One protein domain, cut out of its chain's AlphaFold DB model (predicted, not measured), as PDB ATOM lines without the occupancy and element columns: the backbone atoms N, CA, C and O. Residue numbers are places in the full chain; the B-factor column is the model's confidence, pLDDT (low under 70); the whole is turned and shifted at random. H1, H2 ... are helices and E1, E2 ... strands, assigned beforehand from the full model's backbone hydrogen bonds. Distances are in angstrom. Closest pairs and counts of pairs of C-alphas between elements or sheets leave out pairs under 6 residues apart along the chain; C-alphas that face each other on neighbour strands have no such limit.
ATOM      1  N   ARG A   2      99.934 118.603  92.104       59.66
ATOM      2  CA  ARG A   2     100.394 118.402  90.707       59.66
ATOM      3  C   ARG A   2     101.874 118.016  90.518       59.66
ATOM      4  O   ARG A   2     102.167 117.123  89.729       59.66
ATOM      5  N   SER A   3     102.805 118.638  91.244       61.41
ATOM      6  CA  SER A   3     104.246 118.361  91.085       61.41
ATOM      7  C   SER A   3     104.668 116.993  91.630       61.41
ATOM      8  O   SER A   3     105.584 116.384  91.090       61.41
ATOM      9  N   LEU A   4     103.980 116.496  92.663       69.94
ATOM     10  CA  LEU A   4     104.272 115.200  93.279       69.94
ATOM     11  C   LEU A   4     103.846 114.051  92.359       69.94
ATOM     12  O   LEU A   4     104.638 113.155  92.095       69.94
ATOM     13  N   VAL A   5     102.637 114.129  91.794       71.94
ATOM     14  CA  VAL A   5     102.138 113.128  90.836       71.94
ATOM     15  C   VAL A   5     103.004 113.103  89.576       71.94
ATOM     16  O   VAL A   5     103.376 112.029  89.113       71.94
ATOM     17  N   LYS A   6     103.403 114.273  89.058       74.75
ATOM     18  CA  LYS A   6     104.337 114.347  87.925       74.75
ATOM     19  C   LYS A   6     105.695 113.722  88.255       74.75
ATOM     20  O   LYS A   6     106.233 113.012  87.416       74.75
ATOM     21  N   GLY A   7     106.231 113.979  89.449       73.62
ATOM     22  CA  GLY A   7     107.497 113.402  89.900       73.62
ATOM     23  C   GLY A   7     107.443 111.878  89.980       73.62
ATOM     24  O   GLY A   7     108.296 111.214  89.408       73.62
ATOM     25  N   ILE A   8     106.393 111.329  90.598       79.12
ATOM     26  CA  ILE A   8     106.191 109.876  90.711       79.12
ATOM     27  C   ILE A   8     106.022 109.234  89.329       79.12
ATOM     28  O   ILE A   8     106.624 108.205  89.052       79.12
ATOM     29  N   LEU A   9     105.236 109.839  88.435       79.25
ATOM     30  CA  LEU A   9     105.049 109.311  87.079       79.25
ATOM     31  C   LEU A   9     106.342 109.358  86.255       79.25
ATOM     32  O   LEU A   9     106.618 108.426  85.504       79.25
ATOM     33  N   ALA A  10     107.143 110.412  86.409       78.75
ATOM     34  CA  ALA A  10     108.444 110.499  85.756       78.75
ATOM     35  C   ALA A  10     109.416 109.429  86.282       78.75
ATOM     36  O   ALA A  10     110.101 108.794  85.484       78.75
ATOM     37  N   ASP A  11     109.429 109.190  87.597       80.00
ATOM     38  CA  ASP A  11     110.251 108.157  88.245       80.00
ATOM     39  C   ASP A  11     109.841 106.736  87.815       80.00
ATOM     40  O   ASP A  11     110.682 105.878  87.563       80.00
ATOM     41  N   LEU A  12     108.539 106.521  87.592       79.81
ATOM     42  CA  LEU A  12     107.981 105.292  87.014       79.81
ATOM     43  C   LEU A  12     108.261 105.127  85.505       79.81
ATOM     44  O   LEU A  12     107.848 104.129  84.915       79.81
ATOM     45  N   GLY A  13     108.943 106.082  84.864       79.25
ATOM     46  CA  GLY A  13     109.332 106.008  83.453       79.25
ATOM     47  C   GLY A  13     108.271 106.493  82.458       79.25
ATOM     48  O   GLY A  13     108.423 106.286  81.251       79.25
ATOM     49  N   PHE A  14     107.206 107.161  82.910       81.94
ATOM     50  CA  PHE A  14     106.237 107.778  82.003       81.94
ATOM     51  C   PHE A  14     106.796 109.089  81.434       81.94
ATOM     52  O   PHE A  14     106.880 110.103  82.123       81.94
ATOM     53  N   ALA A  15     107.141 109.090  80.144       72.25
ATOM     54  CA  ALA A  15     107.700 110.267  79.469       72.25
ATOM     55  C   ALA A  15     106.647 111.340  79.118       72.25
ATOM     56  O   ALA A  15     106.946 112.533  79.104       72.25
ATOM     57  N   ASN A  16     105.400 110.931  78.857       79.56
ATOM     58  CA  ASN A  16     104.342 111.808  78.347       79.56
ATOM     59  C   ASN A  16     103.303 112.131  79.427       79.56
ATOM     60  O   ASN A  16     102.176 111.636  79.392       79.56
ATOM     61  N   VAL A  17     103.686 112.971  80.390       82.25
ATOM     62  CA  VAL A  17     102.779 113.466  81.438       82.25
ATOM     63  C   VAL A  17     102.292 114.867  81.077       82.25
ATOM     64  O   VAL A  17     103.074 115.820  81.060       82.25
ATOM     65  N   PHE A  18     100.990 115.001  80.833       84.50
ATOM     66  CA  PHE A  18     100.341 116.287  80.583       84.50
ATOM     67  C   PHE A  18      99.648 116.784  81.847       84.50
ATOM     68  O   PHE A  18      99.008 116.017  82.565       84.50
ATOM     69  N   LEU A  19      99.793 118.075  82.126       82.94
ATOM     70  CA  LEU A  19      99.146 118.725  83.256       82.94
ATOM     71  C   LEU A  19      98.008 119.595  82.732       82.94
ATOM     72  O   LEU A  19      98.223 120.379  81.816       82.94
ATOM     73  N   ALA A  20      96.835 119.473  83.350       83.00
ATOM     74  CA  ALA A  20      95.702 120.357  83.117       83.00
ATOM     75  C   ALA A  20      95.402 121.172  84.384       83.00
ATOM     76  O   ALA A  20      95.326 120.638  85.503       83.00
ATOM     77  N   GLY A  21      95.261 122.482  84.215       76.19
ATOM     78  CA  GLY A  21      94.858 123.426  85.251       76.19
ATOM     79  C   GLY A  21      93.354 123.404  85.526       76.19
ATOM     80  O   GLY A  21      92.948 123.647  86.665       76.19
ATOM     81  N   SER A  22      92.552 123.064  84.512       80.06
ATOM     82  CA  SER A  22      91.087 123.022  84.547       80.06
ATOM     83  C   SER A  22      90.532 121.816  83.778       80.06
ATOM     84  O   SER A  22      91.217 121.231  82.935       80.06
ATOM     85  N   GLY A  23      89.269 121.452  84.028       79.69
ATOM     86  CA  GLY A  23      88.608 120.387  83.264       79.69
ATOM     87  C   GLY A  23      88.467 120.711  81.769       79.69
ATOM     88  O   GLY A  23      88.570 119.813  80.945       79.69
ATOM     89  N   GLU A  24      88.335 121.986  81.395       83.75
ATOM     90  CA  GLU A  24      88.283 122.412  79.988       83.75
ATOM     91  C   GLU A  24      89.614 122.180  79.264       83.75
ATOM     92  O   GLU A  24      89.638 121.695  78.132       83.75
ATOM     93  N   GLU A  25      90.729 122.499  79.925       85.50
ATOM     94  CA  GLU A  25      92.067 122.227  79.404       85.50
ATOM     95  C   GLU A  25      92.312 120.717  79.296       85.50
ATOM     96  O   GLU A  25      92.839 120.248  78.287       85.50
ATOM     97  N   ALA A  26      91.832 119.940  80.274       84.94
ATOM     98  CA  ALA A  26      91.879 118.484  80.221       84.94
ATOM     99  C   ALA A  26      91.105 117.934  79.011       84.94
ATOM    100  O   ALA A  26      91.633 117.090  78.289       84.94
ATOM    101  N   CYS A  27      89.897 118.444  78.739       84.62
ATOM    102  CA  CYS A  27      89.111 118.064  77.562       84.62
ATOM    103  C   CYS A  27      89.848 118.359  76.248       84.62
ATOM    104  O   CYS A  27      89.827 117.531  75.340       84.62
ATOM    105  N   ARG A  28      90.520 119.515  76.137       86.69
ATOM    106  CA  ARG A  28      91.311 119.856  74.941       86.69
ATOM    107  C   ARG A  28      92.456 118.870  74.732       86.69
ATOM    108  O   ARG A  28      92.567 118.301  73.652       86.69
ATOM    109  N   ILE A  29      93.237 118.598  75.779       87.31
ATOM    110  CA  ILE A  29      94.360 117.647  75.722       87.31
ATOM    111  C   ILE A  29      93.874 116.245  75.334       87.31
ATOM    112  O   ILE A  29      94.493 115.591  74.496       87.31
ATOM    113  N   LEU A  30      92.753 115.803  75.910       85.62
ATOM    114  CA  LEU A  30      92.139 114.506  75.622       85.62
ATOM    115  C   LEU A  30      91.612 114.383  74.188       85.62
ATOM    116  O   LEU A  30      91.528 113.274  73.672       85.62
ATOM    117  N   ASN A  31      91.243 115.497  73.554       84.75
ATOM    118  CA  ASN A  31      90.773 115.508  72.169       84.75
ATOM    119  C   ASN A  31      91.927 115.614  71.160       84.75
ATOM    120  O   ASN A  31      91.840 115.100  70.050       84.75
ATOM    121  N   GLU A  32      93.012 116.292  71.534       84.81
ATOM    122  CA  GLU A  32      94.183 116.471  70.672       84.81
ATOM    123  C   GLU A  32      95.106 115.250  70.660       84.81
ATOM    124  O   GLU A  32      95.853 115.054  69.697       84.81
ATOM    125  N   ARG A  33      95.115 114.450  71.735       81.81
ATOM    126  CA  ARG A  33      96.087 113.366  71.912       81.81
ATOM    127  C   ARG A  33      95.447 112.105  72.486       81.81
ATOM    128  O   ARG A  33      94.621 112.202  73.390       81.81
ATOM    129  N   PRO A  34      95.895 110.914  72.051       79.06
ATOM    130  CA  PRO A  34      95.532 109.676  72.720       79.06
ATOM    131  C   PRO A  34      96.196 109.636  74.102       79.06
ATOM    132  O   PRO A  34      97.422 109.699  74.227       79.06
ATOM    133  N   ILE A  35      95.378 109.542  75.146       84.25
ATOM    134  CA  ILE A  35      95.816 109.413  76.536       84.25
ATOM    135  C   ILE A  35      95.520 107.988  77.000       84.25
ATOM    136  O   ILE A  35      94.467 107.453  76.684       84.25
ATOM    137  N   ALA A  36      96.440 107.377  77.749       82.06
ATOM    138  CA  ALA A  36      96.276 106.009  78.252       82.06
ATOM    139  C   ALA A  36      95.609 105.940  79.634       82.06
ATOM    140  O   ALA A  36      95.014 104.926  79.974       82.06
ATOM    141  N   ALA A  37      95.718 106.996  80.444       83.12
ATOM    142  CA  ALA A  37      95.097 107.079  81.760       83.12
ATOM    143  C   ALA A  37      94.888 108.540  82.164       83.12
ATOM    144  O   ALA A  37      95.713 109.399  81.848       83.12
ATOM    145  N   VAL A  38      93.808 108.812  82.896       85.50
ATOM    146  CA  VAL A  38      93.508 110.153  83.414       85.50
ATOM    147  C   VAL A  38      93.442 110.113  84.930       85.50
ATOM    148  O   VAL A  38      92.742 109.284  85.506       85.50
ATOM    149  N   ILE A  39      94.152 111.035  85.572       83.50
ATOM    150  CA  ILE A  39      94.112 111.245  87.019       83.50
ATOM    151  C   ILE A  39      93.602 112.667  87.241       83.50
ATOM    152  O   ILE A  39      94.238 113.622  86.800       83.50
ATOM    153  N   SER A  40      92.444 112.808  87.884       82.94
ATOM    154  CA  SER A  40      91.808 114.105  88.138       82.94
ATOM    155  C   SER A  40      91.469 114.247  89.608       82.94
ATOM    156  O   SER A  40      90.926 113.323  90.208       82.94
ATOM    157  N   ASP A  41      91.695 115.434  90.163       81.50
ATOM    158  CA  ASP A  41      91.144 115.787  91.467       81.50
ATOM    159  C   ASP A  41      89.611 115.931  91.369       81.50
ATOM    160  O   ASP A  41      89.071 116.251  90.298       81.50
ATOM    161  N   LEU A  42      88.897 115.651  92.466       73.62
ATOM    162  CA  LEU A  42      87.440 115.825  92.524       73.62
ATOM    163  C   LEU A  42      87.063 117.307  92.631       73.62
ATOM    164  O   LEU A  42      86.188 117.756  91.892       73.62
ATOM    165  N   ASP A  43      87.771 118.040  93.491       67.31
ATOM    166  CA  ASP A  43      87.565 119.461  93.758       67.31
ATOM    167  C   ASP A  43      88.455 120.310  92.844       67.31
ATOM    168  O   ASP A  43      89.595 120.648  93.171       67.31
ATOM    169  N   MET A  44      87.926 120.657  91.670       68.06
ATOM    170  CA  MET A  44      88.535 121.638  90.769       68.06
ATOM    171  C   MET A  44      87.587 122.827  90.570       68.06
ATOM    172  O   MET A  44      86.397 122.618  90.325       68.06
ATOM    173  N   PRO A  45      88.077 124.079  90.626       57.66
ATOM    174  CA  PRO A  45      87.254 125.240  90.315       57.66
ATOM    175  C   PRO A  45      86.806 125.209  88.846       57.66
ATOM    176  O   PRO A  45      87.600 124.957  87.938       57.66
ATOM    177  N   GLY A  46      85.518 125.476  88.613       69.69
ATOM    178  CA  GLY A  46      84.900 125.438  87.286       69.69
ATOM    179  C   GLY A  46      84.309 124.067  86.961       69.69
ATOM    180  O   GLY A  46      83.172 123.777  87.331       69.69
ATOM    181  N   MET A  47      85.064 123.226  86.251       67.50
ATOM    182  CA  MET A  47      84.598 121.912  85.794       67.50
ATOM    183  C   MET A  47      85.064 120.804  86.746       67.50
ATOM    184  O   MET A  47      86.243 120.456  86.782       67.50
ATOM    185  N   ASN A  48      84.116 120.227  87.489       77.00
ATOM    186  CA  ASN A  48      84.380 119.155  88.453       77.00
ATOM    187  C   ASN A  48      84.925 117.880  87.783       77.00
ATOM    188  O   ASN A  48      84.502 117.533  86.674       77.00
ATOM    189  N   GLY A  49      85.747 117.100  88.496       76.62
ATOM    190  CA  GLY A  49      86.301 115.832  87.985       76.62
ATOM    191  C   GLY A  49      85.231 114.824  87.526       76.62
ATOM    192  O   GLY A  49      85.404 114.114  86.540       76.62
ATOM    193  N   LEU A  50      84.057 114.829  88.170       79.81
ATOM    194  CA  LEU A  50      82.882 114.038  87.765       79.81
ATOM    195  C   LEU A  50      82.239 114.504  86.448       79.81
ATOM    196  O   LEU A  50      81.647 113.702  85.724       79.81
ATOM    197  N   GLN A  51      82.289 115.802  86.143       82.69
ATOM    198  CA  GLN A  51      81.813 116.313  84.855       82.69
ATOM    199  C   GLN A  51      82.788 115.933  83.742       82.69
ATOM    200  O   GLN A  51      82.345 115.480  82.688       82.69
ATOM    201  N   LEU A  52      84.095 116.024  84.010       84.00
ATOM    202  CA  LEU A  52      85.139 115.572  83.093       84.00
ATOM    203  C   LEU A  52      84.998 114.076  82.781       84.00
ATOM    204  O   LEU A  52      84.995 113.699  81.615       84.00
ATOM    205  N   LEU A  53      84.776 113.231  83.794       83.69
ATOM    206  CA  LEU A  53      84.528 111.799  83.596       83.69
ATOM    207  C   LEU A  53      83.311 111.539  82.694       83.69
ATOM    208  O   LEU A  53      83.376 110.702  81.795       83.69
ATOM    209  N   ARG A  54      82.197 112.248  82.920       83.62
ATOM    210  CA  ARG A  54      80.999 112.115  82.075       83.62
ATOM    211  C   ARG A  54      81.285 112.518  80.634       83.62
ATOM    212  O   ARG A  54      80.915 111.780  79.728       83.62
ATOM    213  N   TRP A  55      81.981 113.635  80.434       84.56
ATOM    214  CA  TRP A  55      82.389 114.091  79.108       84.56
ATOM    215  C   TRP A  55      83.288 113.065  78.411       84.56
ATOM    216  O   TRP A  55      82.984 112.654  77.297       84.56
ATOM    217  N   VAL A  56      84.309 112.551  79.103       83.56
ATOM    218  CA  VAL A  56      85.200 111.497  78.592       83.56
ATOM    219  C   VAL A  56      84.399 110.287  78.121       83.56
ATOM    220  O   VAL A  56      84.580 109.826  77.001       83.56
ATOM    221  N   ARG A  57      83.457 109.804  78.934       82.19
ATOM    222  CA  ARG A  57      82.638 108.624  78.608       82.19
ATOM    223  C   ARG A  57      81.665 108.850  77.447       82.19
ATOM    224  O   ARG A  57      81.252 107.876  76.821       82.19
ATOM    225  N   SER A  58      81.266 110.095  77.200       80.81
ATOM    226  CA  SER A  58      80.358 110.462  76.110       80.81
ATOM    227  C   SER A  58      81.082 110.793  74.807       80.81
ATOM    228  O   SER A  58      80.536 110.517  73.742       80.81
ATOM    229  N   THR A  59      82.271 111.394  74.880       76.12
ATOM    230  CA  THR A  59      82.984 111.957  73.725       76.12
ATOM    231  C   THR A  59      84.106 111.057  73.226       76.12
ATOM    232  O   THR A  59      84.304 110.967  72.016       76.12
ATOM    233  N   LEU A  60      84.826 110.368  74.113       74.00
ATOM    234  CA  LEU A  60      85.870 109.438  73.689       74.00
ATOM    235  C   LEU A  60      85.241 108.102  73.290       74.00
ATOM    236  O   LEU A  60      84.440 107.518  74.022       74.00
ATOM    237  N   ALA A  61      85.632 107.610  72.113       64.44
ATOM    238  CA  ALA A  61      85.268 106.274  71.652       64.44
ATOM    239  C   ALA A  61      85.851 105.181  72.572       64.44
ATOM    240  O   ALA A  61      85.233 104.130  72.758       64.44
ATOM    241  N   ASP A  62      86.988 105.476  73.213       62.84
ATOM    242  CA  ASP A  62      87.678 104.602  74.158       62.84
ATOM    243  C   ASP A  62      86.992 104.595  75.527       62.84
ATOM    244  O   ASP A  62      87.409 105.226  76.502       62.84
ATOM    245  N   LYS A  63      85.923 103.802  75.619       63.03
ATOM    246  CA  LYS A  63      85.233 103.502  76.883       63.03
ATOM    247  C   LYS A  63      86.101 102.719  77.872       63.03
ATOM    248  O   LYS A  63      85.694 102.540  79.018       63.03
ATOM    249  N   GLU A  64      87.271 102.253  77.464       71.12
ATOM    250  CA  GLU A  64      88.201 101.534  78.334       71.12
ATOM    251  C   GLU A  64      89.221 102.452  79.006       71.12
ATOM    252  O   GLU A  64      89.971 101.974  79.848       71.12
ATOM    253  N   LEU A  65      89.213 103.760  78.714       79.69
ATOM    254  CA  LEU A  65      90.149 104.704  79.315       79.69
ATOM    255  C   LEU A  65      90.054 104.673  80.857       79.69
ATOM    256  O   LEU A  65      89.018 105.074  81.418       79.69
ATOM    257  N   PRO A  66      91.103 104.207  81.567       81.44
ATOM    258  CA  PRO A  66      91.120 104.203  83.018       81.44
ATOM    259  C   PRO A  66      91.149 105.641  83.537       81.44
ATOM    260  O   PRO A  66      91.993 106.458  83.163       81.44
ATOM    261  N   PHE A  67      90.197 105.940  84.418       82.94
ATOM    262  CA  PHE A  67      90.029 107.254  85.017       82.94
ATOM    263  C   PHE A  67      90.075 107.117  86.536       82.94
ATOM    264  O   PHE A  67      89.247 106.417  87.123       82.94
ATOM    265  N   MET A  68      91.031 107.789  87.170       81.00
ATOM    266  CA  MET A  68      91.199 107.813  88.615       81.00
ATOM    267  C   MET A  68      90.821 109.193  89.148       81.00
ATOM    268  O   MET A  68      91.430 110.203  88.801       81.00
ATOM    269  N   LEU A  69      89.796 109.222  89.997       79.94
ATOM    270  CA  LEU A  69      89.426 110.408  90.757       79.94
ATOM    271  C   LEU A  69      90.192 110.395  92.075       79.94
ATOM    272  O   LEU A  69      90.068 109.444  92.846       79.94
ATOM    273  N   LEU A  70      90.958 111.449  92.329       75.25
ATOM    274  CA  LEU A  70      91.606 111.694  93.609       75.25
ATOM    275  C   LEU A  70      90.738 112.682  94.399       75.25
ATOM    276  O   LEU A  70      90.768 113.886  94.139       75.25
ATOM    277  N   PRO A  71      89.893 112.212  95.329       69.19
ATOM    278  CA  PRO A  71      89.263 113.118  96.272       69.19
ATOM    279  C   PRO A  71      90.355 113.720  97.168       69.19
ATOM    280  O   PRO A  71      91.162 112.992  97.748       69.19
TER     281      PRO A  71
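This is residues 2 to 71 of the 105 residues of the protein "CheY-like chemotaxis protein" of Rugamonas sp. SG757 (UniProt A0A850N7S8). Two short parallel strands, E1 and E2, stand side by side; helix H3 lies along one side of the pair, with helix H2 side by side with H3. Helix H1 is set off beyond the strands on the side away from H3, with an open space between, joined to H2 by a long link. The printed part has 70 residues with three named helices and two named strands, in the order H1, H2, E1, H3, E2; the sheet's order is E1, E2, all parallel, and the class is mixed, helices and strands. The whole is compact, with a radius of gyration of the C-alphas of 11.7 A and spans of 32 by 26 by 18 A.

H1, residues 2 to 11, touches no helix, and it is apart from H2, residues 23 to 32. It is also apart from E1, residues 38 to 41, from H3, residues 49 to 59, and from E2, residues 67 to 70. H2 touches H3, with the C-alphas of Gly 23 and Leu 52 closest at 5.9 A. Their lines stand at a shallow tilt of 29 degrees, and they run the same way. H2 and E1 are near each other, with 5 pairs of C-alphas within 10 A, while H2 and E2 are apart. E1 and E2 are parallel neighbours, their directions 23 degrees apart; N 40 and O 68 at 2.9 A, and N 68 and O 38 at 2.8 A, are within hydrogen-bond range. The closest C-alphas of E1 and H3 are those of Ser 40 and Gly 49, 5.8 A apart; those of H3 and E2 are Gly 49 and Leu 69, 6.8 A apart. E1, H3 and E2 form a strand-helix-strand unit, two parallel neighbour strands with a helix between them in the chain, and its crossover is right-handed. In H1, H2 and H3 every O i to N i+4 pair is within hydrogen-bond range.

H1 runs 14.4 A from C-alpha 2 at (100.394, 118.402, 90.707) to C-alpha 11. H2 is 14.3 A long, E1 10.1 A, and H3, the longest helix with 11 residues, 15.1 A. E2 is 9.8 A long and ends at C-alpha 70, at (91.606, 111.694, 93.609).

The two C-alphas farthest apart, those of Asp 11 and Ser 58, are 32.3 A apart. The printed part has no cut. The link from H1 to H2 is long, with 11 residues; that from H2 to E1 is tight. The mean pLDDT of the printed part is 78.1, and residues 2 to 4, 43 to 47, 61 to 63 and 71 are under 70.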